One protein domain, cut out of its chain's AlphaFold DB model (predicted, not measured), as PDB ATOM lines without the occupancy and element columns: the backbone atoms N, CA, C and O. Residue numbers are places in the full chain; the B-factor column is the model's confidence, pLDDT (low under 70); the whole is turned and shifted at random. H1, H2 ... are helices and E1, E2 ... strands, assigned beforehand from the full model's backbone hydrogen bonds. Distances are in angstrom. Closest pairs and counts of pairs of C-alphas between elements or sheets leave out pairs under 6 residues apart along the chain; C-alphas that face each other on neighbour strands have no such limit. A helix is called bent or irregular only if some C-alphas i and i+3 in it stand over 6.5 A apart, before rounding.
ATOM      1  N   GLY A  28     -27.721 -56.026 -31.048       97.44
ATOM      2  CA  GLY A  28     -28.558 -56.285 -29.878       97.44
ATOM      3  C   GLY A  28     -29.180 -57.685 -29.847       97.44
ATOM      4  O   GLY A  28     -29.125 -58.432 -30.828       97.44
ATOM      5  N   VAL A  29     -29.753 -58.048 -28.697       98.19
ATOM      6  CA  VAL A  29     -30.433 -59.331 -28.450       98.19
ATOM      7  C   VAL A  29     -31.760 -59.084 -27.729       98.19
ATOM      8  O   VAL A  29     -31.789 -58.426 -26.692       98.19
ATOM      9  N   LEU A  30     -32.853 -59.641 -28.258       97.50
ATOM     10  CA  LEU A  30     -34.157 -59.692 -27.593       97.50
ATOM     11  C   LEU A  30     -34.406 -61.123 -27.108       97.50
ATOM     12  O   LEU A  30     -34.402 -62.055 -27.911       97.50
ATOM     13  N   VAL A  31     -34.636 -61.290 -25.808       97.12
ATOM     14  CA  VAL A  31     -35.075 -62.555 -25.200       97.12
ATOM     15  C   VAL A  31     -36.437 -62.304 -24.575       97.12
ATOM     16  O   VAL A  31     -36.541 -61.573 -23.596       97.12
ATOM     17  N   THR A  32     -37.496 -62.873 -25.143       96.56
ATOM     18  CA  THR A  32     -38.853 -62.561 -24.690       96.56
ATOM     19  C   THR A  32     -39.745 -63.787 -24.577       96.56
ATOM     20  O   THR A  32     -39.662 -64.702 -25.395       96.56
ATOM     21  N   ALA A  33     -40.608 -63.780 -23.561       96.25
ATOM     22  CA  ALA A  33     -41.728 -64.709 -23.416       96.25
ATOM     23  C   ALA A  33     -43.054 -64.124 -23.952       96.25
ATOM     24  O   ALA A  33     -44.128 -64.669 -23.699       96.25
ATOM     25  N   GLU A  34     -43.012 -62.996 -24.666       93.31
ATOM     26  CA  GLU A  34     -44.186 -62.422 -25.320       93.31
ATOM     27  C   GLU A  34     -44.619 -63.281 -26.516       93.31
ATOM     28  O   GLU A  34     -43.836 -63.587 -27.414       93.31
ATOM     29  N   ALA A  45     -40.503 -57.161 -32.587       93.31
ATOM     30  CA  ALA A  45     -41.719 -56.666 -31.955       93.31
ATOM     31  C   ALA A  45     -41.589 -56.775 -30.422       93.31
ATOM     32  O   ALA A  45     -41.379 -57.856 -29.885       93.31
ATOM     33  N   MET A  46     -41.684 -55.638 -29.727       94.25
ATOM     34  CA  MET A  46     -41.399 -55.522 -28.286       94.25
ATOM     35  C   MET A  46     -42.318 -54.502 -27.591       94.25
ATOM     36  O   MET A  46     -41.929 -53.839 -26.630       94.25
ATOM     37  N   ALA A  47     -43.530 -54.307 -28.119       91.25
ATOM     38  CA  ALA A  47     -44.430 -53.238 -27.684       91.25
ATOM     39  C   ALA A  47     -44.800 -53.332 -26.192       91.25
ATOM     40  O   ALA A  47     -44.922 -52.298 -25.535       91.25
ATOM     41  N   ARG A  48     -44.941 -54.545 -25.626       90.06
ATOM     42  CA  ARG A  48     -45.236 -54.691 -24.190       90.06
ATOM     43  C   ARG A  48     -44.014 -54.380 -23.333       90.06
ATOM     44  O   ARG A  48     -44.151 -53.620 -22.379       90.06
ATOM     45  N   ALA A  49     -42.834 -54.890 -23.688       93.38
ATOM     46  CA  ALA A  49     -41.586 -54.537 -23.009       93.38
ATOM     47  C   ALA A  49     -41.332 -53.017 -23.000       93.38
ATOM     48  O   ALA A  49     -40.998 -52.455 -21.958       93.38
ATOM     49  N   GLN A  50     -41.552 -52.339 -24.134       92.12
ATOM     50  CA  GLN A  50     -41.465 -50.876 -24.222       92.12
ATOM     51  C   GLN A  50     -42.482 -50.198 -23.296       92.12
ATOM     52  O   GLN A  50     -42.096 -49.349 -22.502       92.12
ATOM     53  N   GLY A  51     -43.746 -50.631 -23.325       92.56
ATOM     54  CA  GLY A  51     -44.789 -50.086 -22.452       92.56
ATOM     55  C   GLY A  51     -44.482 -50.233 -20.956       92.56
ATOM     56  O   GLY A  51     -44.774 -49.324 -20.181       92.56
ATOM     57  N   LEU A  52     -43.852 -51.339 -20.539       93.12
ATOM     58  CA  LEU A  52     -43.406 -51.531 -19.154       93.12
ATOM     59  C   LEU A  52     -42.287 -50.554 -18.765       93.12
ATOM     60  O   LEU A  52     -42.326 -49.987 -17.673       93.12
ATOM     61  N   LEU A  53     -41.313 -50.331 -19.650       93.25
ATOM     62  CA  LEU A  53     -40.223 -49.378 -19.418       93.25
ATOM     63  C   LEU A  53     -40.728 -47.924 -19.419       93.25
ATOM     64  O   LEU A  53     -40.315 -47.138 -18.568       93.25
ATOM     65  N   ASP A  54     -41.669 -47.583 -20.301       92.31
ATOM     66  CA  ASP A  54     -42.326 -46.271 -20.331       92.31
ATOM     67  C   ASP A  54     -43.121 -46.003 -19.045       92.31
ATOM     68  O   ASP A  54     -43.032 -44.917 -18.464       92.31
ATOM     69  N   LEU A  55     -43.865 -46.999 -18.553       92.19
ATOM     70  CA  LEU A  55     -44.587 -46.889 -17.286       92.19
ATOM     71  C   LEU A  55     -43.623 -46.695 -16.106       92.19
ATOM     72  O   LEU A  55     -43.848 -45.821 -15.268       92.19
ATOM     73  N   ALA A  56     -42.536 -47.470 -16.060       92.50
ATOM     74  CA  ALA A  56     -41.501 -47.338 -15.036       92.50
ATOM     75  C   ALA A  56     -40.890 -45.925 -15.032       92.50
ATOM     76  O   ALA A  56     -40.756 -45.307 -13.977       92.50
ATOM     77  N   LEU A  57     -40.602 -45.371 -16.212       91.50
ATOM     78  CA  LEU A  57     -40.125 -43.996 -16.371       91.50
ATOM     79  C   LEU A  57     -41.127 -42.969 -15.825       91.50
ATOM     80  O   LEU A  57     -40.743 -42.072 -15.072       91.50
ATOM     81  N   GLN A  58     -42.410 -43.089 -16.169       90.50
ATOM     82  CA  GLN A  58     -43.446 -42.173 -15.674       90.50
ATOM     83  C   GLN A  58     -43.564 -42.207 -14.144       90.50
ATOM     84  O   GLN A  58     -43.656 -41.154 -13.509       90.50
ATOM     85  N   GLN A  59     -43.507 -43.400 -13.547       90.00
ATOM     86  CA  GLN A  59     -43.526 -43.575 -12.093       90.00
ATOM     87  C   GLN A  59     -42.308 -42.919 -11.431       90.00
ATOM     88  O   GLN A  59     -42.461 -42.152 -10.475       90.00
ATOM     89  N   MET A  60     -41.109 -43.152 -11.973       89.56
ATOM     90  CA  MET A  60     -39.870 -42.563 -11.456       89.56
ATOM     91  C   MET A  60     -39.844 -41.043 -11.593       89.56
ATOM     92  O   MET A  60     -39.347 -40.366 -10.693       89.56
ATOM     93  N   ARG A  61     -40.428 -40.481 -12.657       89.50
ATOM     94  CA  ARG A  61     -40.556 -39.028 -12.815       89.50
ATOM     95  C   ARG A  61     -41.384 -38.408 -11.691       89.50
ATOM     96  O   ARG A  61     -40.918 -37.470 -11.049       89.50
ATOM     97  N   GLY A  62     -42.575 -38.950 -11.428       88.50
ATOM     98  CA  GLY A  62     -43.444 -38.445 -10.361       88.50
ATOM     99  C   GLY A  62     -42.805 -38.578  -8.975       88.50
ATOM    100  O   GLY A  62     -42.843 -37.642  -8.175       88.50
ATOM    101  N   LEU A  63     -42.144 -39.710  -8.704       89.44
ATOM    102  CA  LEU A  63     -41.412 -39.911  -7.453       89.44
ATOM    103  C   LEU A  63     -40.213 -38.957  -7.329       89.44
ATOM    104  O   LEU A  63     -39.970 -38.411  -6.255       89.44
ATOM    105  N   GLY A  64     -39.491 -38.713  -8.424       88.38
ATOM    106  CA  GLY A  64     -38.353 -37.799  -8.465       88.38
ATOM    107  C   GLY A  64     -38.737 -36.327  -8.295       88.38
ATOM    108  O   GLY A  64     -37.991 -35.553  -7.698       88.38
ATOM    109  N   GLU A  65     -39.907 -35.909  -8.778       89.75
ATOM    110  CA  GLU A  65     -40.462 -34.577  -8.495       89.75
ATOM    111  C   GLU A  65     -40.826 -34.425  -7.008       89.75
ATOM    112  O   GLU A  65     -40.488 -33.411  -6.387       89.75
ATOM    113  N   ALA A  66     -41.420 -35.458  -6.400       90.00
ATOM    114  CA  ALA A  66     -41.721 -35.463  -4.969       90.00
ATOM    115  C   ALA A  66     -40.448 -35.437  -4.105       90.00
ATOM    116  O   ALA A  66     -40.383 -34.677  -3.140       90.00
ATOM    117  N   ALA A  67     -39.424 -36.211  -4.478       91.88
ATOM    118  CA  ALA A  67     -38.136 -36.233  -3.785       91.88
ATOM    119  C   ALA A  67     -37.445 -34.861  -3.829       91.88
ATOM    120  O   ALA A  67     -37.050 -34.347  -2.786       91.88
ATOM    121  N   ARG A  68     -37.392 -34.217  -5.006       90.25
ATOM    122  CA  ARG A  68     -36.829 -32.863  -5.162       90.25
ATOM    123  C   ARG A  68     -37.565 -31.818  -4.327       90.25
ATOM    124  O   ARG A  68     -36.924 -30.979  -3.703       90.25
ATOM    125  N   THR A  69     -38.896 -31.889  -4.275       90.50
ATOM    126  CA  THR A  69     -39.712 -31.006  -3.420       90.50
ATOM    127  C   THR A  69     -39.357 -31.165  -1.937       90.50
ATOM    128  O   THR A  69     -39.357 -30.189  -1.195       90.50
ATOM    129  N   ALA A  70     -38.994 -32.378  -1.517       88.62
ATOM    130  CA  ALA A  70     -38.522 -32.679  -0.168       88.62
ATOM    131  C   ALA A  70     -37.002 -32.493   0.021       88.62
ATOM    132  O   ALA A  70     -36.463 -32.957   1.020       88.62
ATOM    133  N   GLN A  71     -36.310 -31.851  -0.932       88.38
ATOM    134  CA  GLN A  71     -34.852 -31.650  -0.935       88.38
ATOM    135  C   GLN A  71     -34.018 -32.948  -0.911       88.38
ATOM    136  O   GLN A  71     -32.817 -32.910  -0.657       88.38
ATOM    137  N   ALA A  72     -34.622 -34.097  -1.218       87.75
ATOM    138  CA  ALA A  72     -33.903 -35.346  -1.429       87.75
ATOM    139  C   ALA A  72     -33.367 -35.424  -2.868       87.75
ATOM    140  O   ALA A  72     -33.978 -34.907  -3.809       87.75
ATOM    141  N   VAL A  73     -32.245 -36.124  -3.060       82.75
ATOM    142  CA  VAL A  73     -31.741 -36.409  -4.411       82.75
ATOM    143  C   VAL A  73     -32.652 -37.437  -5.074       82.75
ATOM    144  O   VAL A  73     -32.907 -38.509  -4.518       82.75
ATOM    145  N   ALA A  74     -33.162 -37.071  -6.248       79.38
ATOM    146  CA  ALA A  74     -34.035 -37.892  -7.073       79.38
ATOM    147  C   ALA A  74     -33.232 -38.819  -7.993       79.38
ATOM    148  O   ALA A  74     -32.094 -38.525  -8.349       79.38
ATOM    149  N   ALA A  75     -33.858 -39.917  -8.417       77.94
ATOM    150  CA  ALA A  75     -33.274 -40.790  -9.427       77.94
ATOM    151  C   ALA A  75     -33.127 -40.064 -10.774       77.94
ATOM    152  O   ALA A  75     -33.974 -39.245 -11.145       77.94
ATOM    153  N   ASP A  76     -32.069 -40.406 -11.512       82.75
ATOM    154  CA  ASP A  76     -31.746 -39.800 -12.802       82.75
ATOM    155  C   ASP A  76     -32.670 -40.329 -13.913       82.75
ATOM    156  O   ASP A  76     -32.392 -41.312 -14.608       82.75
ATOM    157  N   TYR A  77     -33.819 -39.665 -14.040       86.06
ATOM    158  CA  TYR A  77     -34.826 -39.953 -15.056       86.06
ATOM    159  C   TYR A  77     -34.269 -39.816 -16.479       86.06
ATOM    160  O   TYR A  77     -34.584 -40.641 -17.338       86.06
ATOM    161  N   ASP A  78     -33.437 -38.805 -16.737       86.25
ATOM    162  CA  ASP A  78     -32.935 -38.517 -18.080       86.25
ATOM    163  C   ASP A  78     -31.959 -39.605 -18.546       86.25
ATOM    164  O   ASP A  78     -32.064 -40.080 -19.680       86.25
ATOM    165  N   ARG A  79     -31.088 -40.106 -17.656       87.88
ATOM    166  CA  ARG A  79     -30.251 -41.289 -17.929       87.88
ATOM    167  C   ARG A  79     -31.092 -42.530 -18.221       87.88
ATOM    168  O   ARG A  79     -30.804 -43.242 -19.186       87.88
ATOM    169  N   GLN A  80     -32.118 -42.808 -17.410       89.94
ATOM    170  CA  GLN A  80     -32.986 -43.974 -17.618       89.94
ATOM    171  C   GLN A  80     -33.720 -43.880 -18.961       89.94
ATOM    172  O   GLN A  80     -33.825 -44.866 -19.695       89.94
ATOM    173  N   ARG A  81     -34.190 -42.680 -19.309       91.12
ATOM    174  CA  ARG A  81     -34.856 -42.416 -20.579       91.12
ATOM    175  C   ARG A  81     -33.905 -42.567 -21.762       91.12
ATOM    176  O   ARG A  81     -34.275 -43.212 -22.737       91.12
ATOM    177  N   GLY A  82     -32.679 -42.056 -21.662       92.75
ATOM    178  CA  GLY A  82     -31.648 -42.233 -22.689       92.75
ATOM    179  C   GLY A  82     -31.327 -43.708 -22.954       92.75
ATOM    180  O   GLY A  82     -31.234 -44.125 -24.111       92.75
ATOM    181  N   LEU A  83     -31.244 -44.536 -21.903       93.81
ATOM    182  CA  LEU A  83     -31.080 -45.988 -22.051       93.81
ATOM    183  C   LEU A  83     -32.234 -46.608 -22.859       93.81
ATOM    184  O   LEU A  83     -31.988 -47.396 -23.777       93.81
ATOM    185  N   LEU A  84     -33.482 -46.243 -22.558       92.56
ATOM    186  CA  LEU A  84     -34.640 -46.735 -23.305       92.56
ATOM    187  C   LEU A  84     -34.636 -46.236 -24.758       92.56
ATOM    188  O   LEU A  84     -34.600 -47.050 -25.681       92.56
ATOM    189  N   ASP A  85     -34.663 -44.922 -24.961       93.69
ATOM    190  CA  ASP A  85     -34.948 -44.292 -26.256       93.69
ATOM    191  C   ASP A  85     -33.826 -44.494 -27.286       93.69
ATOM    192  O   ASP A  85     -34.106 -44.641 -28.487       93.69
ATOM    193  N   GLU A  86     -32.569 -44.512 -26.835       94.12
ATOM    194  CA  GLU A  86     -31.400 -44.600 -27.714       94.12
ATOM    195  C   GLU A  86     -30.832 -46.010 -27.868       94.12
ATOM    196  O   GLU A  86     -30.102 -46.253 -28.830       94.12
ATOM    197  N   THR A  87     -31.103 -46.914 -26.920       94.19
ATOM    198  CA  THR A  87     -30.461 -48.240 -26.884       94.19
ATOM    199  C   THR A  87     -31.478 -49.367 -26.964       94.19
ATOM    200  O   THR A  87     -31.405 -50.164 -27.897       94.19
ATOM    201  N   LEU A  88     -32.408 -49.460 -26.007       95.31
ATOM    202  CA  LEU A  88     -33.270 -50.641 -25.857       95.31
ATOM    203  C   LEU A  88     -34.467 -50.640 -26.812       95.31
ATOM    204  O   LEU A  88     -34.847 -51.697 -27.318       95.31
ATOM    205  N   LYS A  89     -35.050 -49.470 -27.089       92.88
ATOM    206  CA  LYS A  89     -36.172 -49.329 -28.019       92.88
ATOM    207  C   LYS A  89     -35.731 -49.762 -29.411       92.88
ATOM    208  O   LYS A  89     -34.811 -49.177 -29.973       92.88
ATOM    209  N   GLU A  90     -36.380 -50.801 -29.932       92.12
ATOM    210  CA  GLU A  90     -36.059 -51.435 -31.220       92.12
ATOM    211  C   GLU A  90     -34.613 -51.953 -31.315       92.12
ATOM    212  O   GLU A  90     -34.154 -52.276 -32.406       92.12
ATOM    213  N   LEU A  91     -33.899 -52.052 -30.182       96.31
ATOM    214  CA  LEU A  91     -32.471 -52.370 -30.133       96.31
ATOM    215  C   LEU A  91     -31.637 -51.493 -31.093       96.31
ATOM    216  O   LEU A  91     -30.830 -51.983 -31.880       96.31
ATOM    217  N   LYS A  92     -31.828 -50.168 -31.042       94.94
ATOM    218  CA  LYS A  92     -31.081 -49.193 -31.870       94.94
ATOM    219  C   LYS A  92     -29.558 -49.267 -31.699       94.94
ATOM    220  O   LYS A  92     -28.819 -48.888 -32.609       94.94
ATOM    221  N   LYS A  93     -29.088 -49.732 -30.540       96.06
ATOM    222  CA  LYS A  93     -27.675 -50.000 -30.224       96.06
ATOM    223  C   LYS A  93     -27.532 -51.440 -29.712       96.06
ATOM    224  O   LYS A  93     -28.519 -52.143 -29.521       96.06
ATOM    225  N   ALA A  94     -26.298 -51.875 -29.458       96.50
ATOM    226  CA  ALA A  94     -25.961 -53.224 -28.990       96.50
ATOM    227  C   ALA A  94     -26.390 -53.498 -27.528       96.50
ATOM    228  O   ALA A  94     -25.555 -53.731 -26.656       96.50
ATOM    229  N   GLY A  95     -27.694 -53.450 -27.257       95.69
ATOM    230  CA  GLY A  95     -28.300 -53.758 -25.963       95.69
ATOM    231  C   GLY A  95     -28.861 -55.178 -25.890       95.69
ATOM    232  O   GLY A  95     -29.066 -55.845 -26.905       95.69
ATOM    233  N   VAL A  96     -29.151 -55.626 -24.670       97.38
ATOM    234  CA  VAL A  96     -29.920 -56.848 -24.422       97.38
ATOM    235  C   VAL A  96     -31.206 -56.458 -23.712       97.38
ATOM    236  O   VAL A  96     -31.154 -55.826 -22.658       97.38
ATOM    237  N   LEU A  97     -32.348 -56.829 -24.287       96.88
ATOM    238  CA  LEU A  97     -33.655 -56.657 -23.662       96.88
ATOM    239  C   LEU A  97     -34.226 -58.033 -23.332       96.88
ATOM    240  O   LEU A  97     -34.396 -58.868 -24.221       96.88
ATOM    241  N   VAL A  98     -34.514 -58.256 -22.052       96.94
ATOM    242  CA  VAL A  98     -35.184 -59.465 -21.566       96.94
ATOM    243  C   VAL A  98     -36.563 -59.074 -21.049       96.94
ATOM    244  O   VAL A  98     -36.655 -58.170 -20.220       96.94
ATOM    245  N   SER A  99     -37.629 -59.713 -21.537       96.25
ATOM    246  CA  SER A  99     -39.001 -59.419 -21.100       96.25
ATOM    247  C   SER A  99     -39.845 -60.676 -20.907       96.25
ATOM    248  O   SER A  99     -39.737 -61.651 -21.651       96.25
ATOM    249  N   ALA A 100     -40.732 -60.644 -19.916       96.62
ATOM    250  CA  ALA A 100     -41.747 -61.669 -19.720       96.62
ATOM    251  C   ALA A 100     -43.015 -61.043 -19.114       96.62
ATOM    252  O   ALA A 100     -42.898 -60.245 -18.182       96.62
ATOM    253  N   PRO A 101     -44.218 -61.379 -19.617       93.62
ATOM    254  CA  PRO A 101     -45.470 -60.822 -19.102       93.62
ATOM    255  C   PRO A 101     -45.829 -61.341 -17.701       93.62
ATOM    256  O   PRO A 101     -46.383 -60.590 -16.905       93.62
ATOM    257  N   ASP A 102     -45.462 -62.586 -17.388       95.62
ATOM    258  CA  ASP A 102     -45.894 -63.290 -16.173       95.62
ATOM    259  C   ASP A 102     -44.761 -63.451 -15.138       95.62
ATOM    260  O   ASP A 102     -44.772 -64.358 -14.305       95.62
ATOM    261  N   LEU A 143     -23.240 -40.022  -2.245       95.25
ATOM    262  CA  LEU A 143     -24.410 -39.789  -1.393       95.25
ATOM    263  C   LEU A 143     -25.283 -41.039  -1.241       95.25
ATOM    264  O   LEU A 143     -25.513 -41.776  -2.199       95.25
ATOM    265  N   VAL A 144     -25.860 -41.213  -0.048       96.31
ATOM    266  CA  VAL A 144     -27.019 -42.085   0.183       96.31
ATOM    267  C   VAL A 144     -28.246 -41.207   0.444       96.31
ATOM    268  O   VAL A 144     -28.295 -40.493   1.441       96.31
ATOM    269  N   SER A 145     -29.241 -41.266  -0.445       95.25
ATOM    270  CA  SER A 145     -30.512 -40.531  -0.334       95.25
ATOM    271  C   SER A 145     -31.661 -41.518  -0.117       95.25
ATOM    272  O   SER A 145     -31.900 -42.384  -0.958       95.25
ATOM    273  N   LEU A 146     -32.366 -41.406   1.015       95.12
ATOM    274  CA  LEU A 146     -33.524 -42.241   1.354       95.12
ATOM    275  C   LEU A 146     -34.761 -41.358   1.508       95.12
ATOM    276  O   LEU A 146     -34.813 -40.497   2.384       95.12
ATOM    277  N   PHE A 147     -35.777 -41.594   0.680       94.88
ATOM    278  CA  PHE A 147     -36.990 -40.782   0.647       94.88
ATOM    279  C   PHE A 147     -38.249 -41.653   0.683       94.88
ATOM    280  O   PHE A 147     -38.372 -42.619  -0.067       94.88
ATOM    281  N   ALA A 148     -39.207 -41.281   1.535       95.50
ATOM    282  CA  ALA A 148     -40.517 -41.915   1.630       95.50
ATOM    283  C   ALA A 148     -41.619 -40.850   1.558       95.50
ATOM    284  O   ALA A 148     -41.729 -40.001   2.436       95.50
ATOM    285  N   GLN A 149     -42.466 -40.918   0.527       92.75
ATOM    286  CA  GLN A 149     -43.431 -39.851   0.229       92.75
ATOM    287  C   GLN A 149     -44.645 -39.815   1.175       92.75
ATOM    288  O   GLN A 149     -45.193 -38.744   1.419       92.75
ATOM    289  N   LYS A 150     -45.125 -40.974   1.654       94.31
ATOM    290  CA  LYS A 150     -46.456 -41.078   2.295       94.31
ATOM    291  C   LYS A 150     -46.446 -41.652   3.710       94.31
ATOM    292  O   LYS A 150     -47.062 -41.078   4.597       94.31
ATOM    293  N   LEU A 151     -45.791 -42.797   3.918       96.56
ATOM    294  CA  LEU A 151     -45.897 -43.571   5.169       96.56
ATOM    295  C   LEU A 151     -44.682 -43.419   6.105       96.56
ATOM    296  O   LEU A 151     -44.637 -44.058   7.156       96.56
ATOM    297  N   GLY A 152     -43.726 -42.560   5.739       95.94
ATOM    298  CA  GLY A 152     -42.522 -42.284   6.521       95.94
ATOM    299  C   GLY A 152     -41.455 -43.382   6.456       95.94
ATOM    300  O   GLY A 152     -41.567 -44.348   5.703       95.94
ATOM    301  N   LEU A 153     -40.402 -43.202   7.258       97.69
ATOM    302  CA  LEU A 153     -39.273 -44.124   7.386       97.69
ATOM    303  C   LEU A 153     -39.330 -44.858   8.729       97.69
ATOM    304  O   LEU A 153     -39.677 -44.283   9.760       97.69
TER     305      LEU A 153
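This is residues 28 to 34, 45 to 102 and 143 to 153 of the 305 residues of an uncharacterized protein of Paraburkholderia phenoliruptrix (UniProt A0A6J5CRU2). This is a helical hairpin, a long helix H1 with a shorter helix H2 folded back beside it, and a small ribbon of two strands, E1 and E2, crosses the end where H1 begins and H2 ends. At the opposite end, where H1 ends, lies a separate piece, residues 143 to 153, with no named element. You will find 76 residues printed, with two named strands and two named helices in the order E1, H1, H2, E2; the sheet has the order E1, E2 and is parallel, and the class is mostly helix. The whole is loose, with a radius of gyration of the C-alphas of 15.1 A, and only just elongated, spanning 40 by 26 by 18 A.

Start at C-alpha 29 at (-30.433, -59.331, -28.450), where strand E1, residues 29 to 32, begins; it is 9.8 A long from first to last C-alpha. Past a cut, find C-alpha 47 at (-44.430, -53.238, -27.684); from there helix H1, residues 47 to 69, runs 33.2 A. Next comes helix H2, residues 77 to 91, which is 19.7 A long. It is irregular, for C-alphas 87 and 90 are 7.8 A apart. Strand E2, residues 96 to 99, is 10.0 A long and ends at C-alpha 99 at (-39.001, -59.419, -21.100).

Look first at H1 and H2, which form a helical hairpin: they touch at a shallow tilt of 7 degrees and run opposite ways. Their closest C-alphas are those of Arg 61 and Tyr 77, 6.2 A apart. Go on to E2: its closest C-alpha to H2 is that of Leu 97, 6.4 A from that of Leu 88, and its closest to H1 is that of Ser 99, 5.8 A from that of Ala 49. E1 is the parallel neighbour of E2, at 6 degrees, and the C-alphas of Val 29 and Val 96, which face each other, are 4.8 A apart. Between these strands N 31 and O 97 are within hydrogen-bond range at 2.9 A, as are N 99 and O 31 at 3.0 A. In H1 every O i to N i+4 pair is within hydrogen-bond range; in H2 it is 8 of 11.

The two C-alphas farthest apart are those of Gly 28 and Gly 152, at 41.4 A. Residues 35 to 44 are not printed, and C-alphas 34 and 45 are 9.1 A apart across that cut, which the link from E1 to H1 spans. Residues 103 to 142 are not printed either, and C-alphas 102 and 143 are 35.1 A apart. Of the links printed whole, H2 to E2 is tight and H1 to H2 is short. The mean pLDDT of the printed part of this model is 92.5, and no printed residue is under 70.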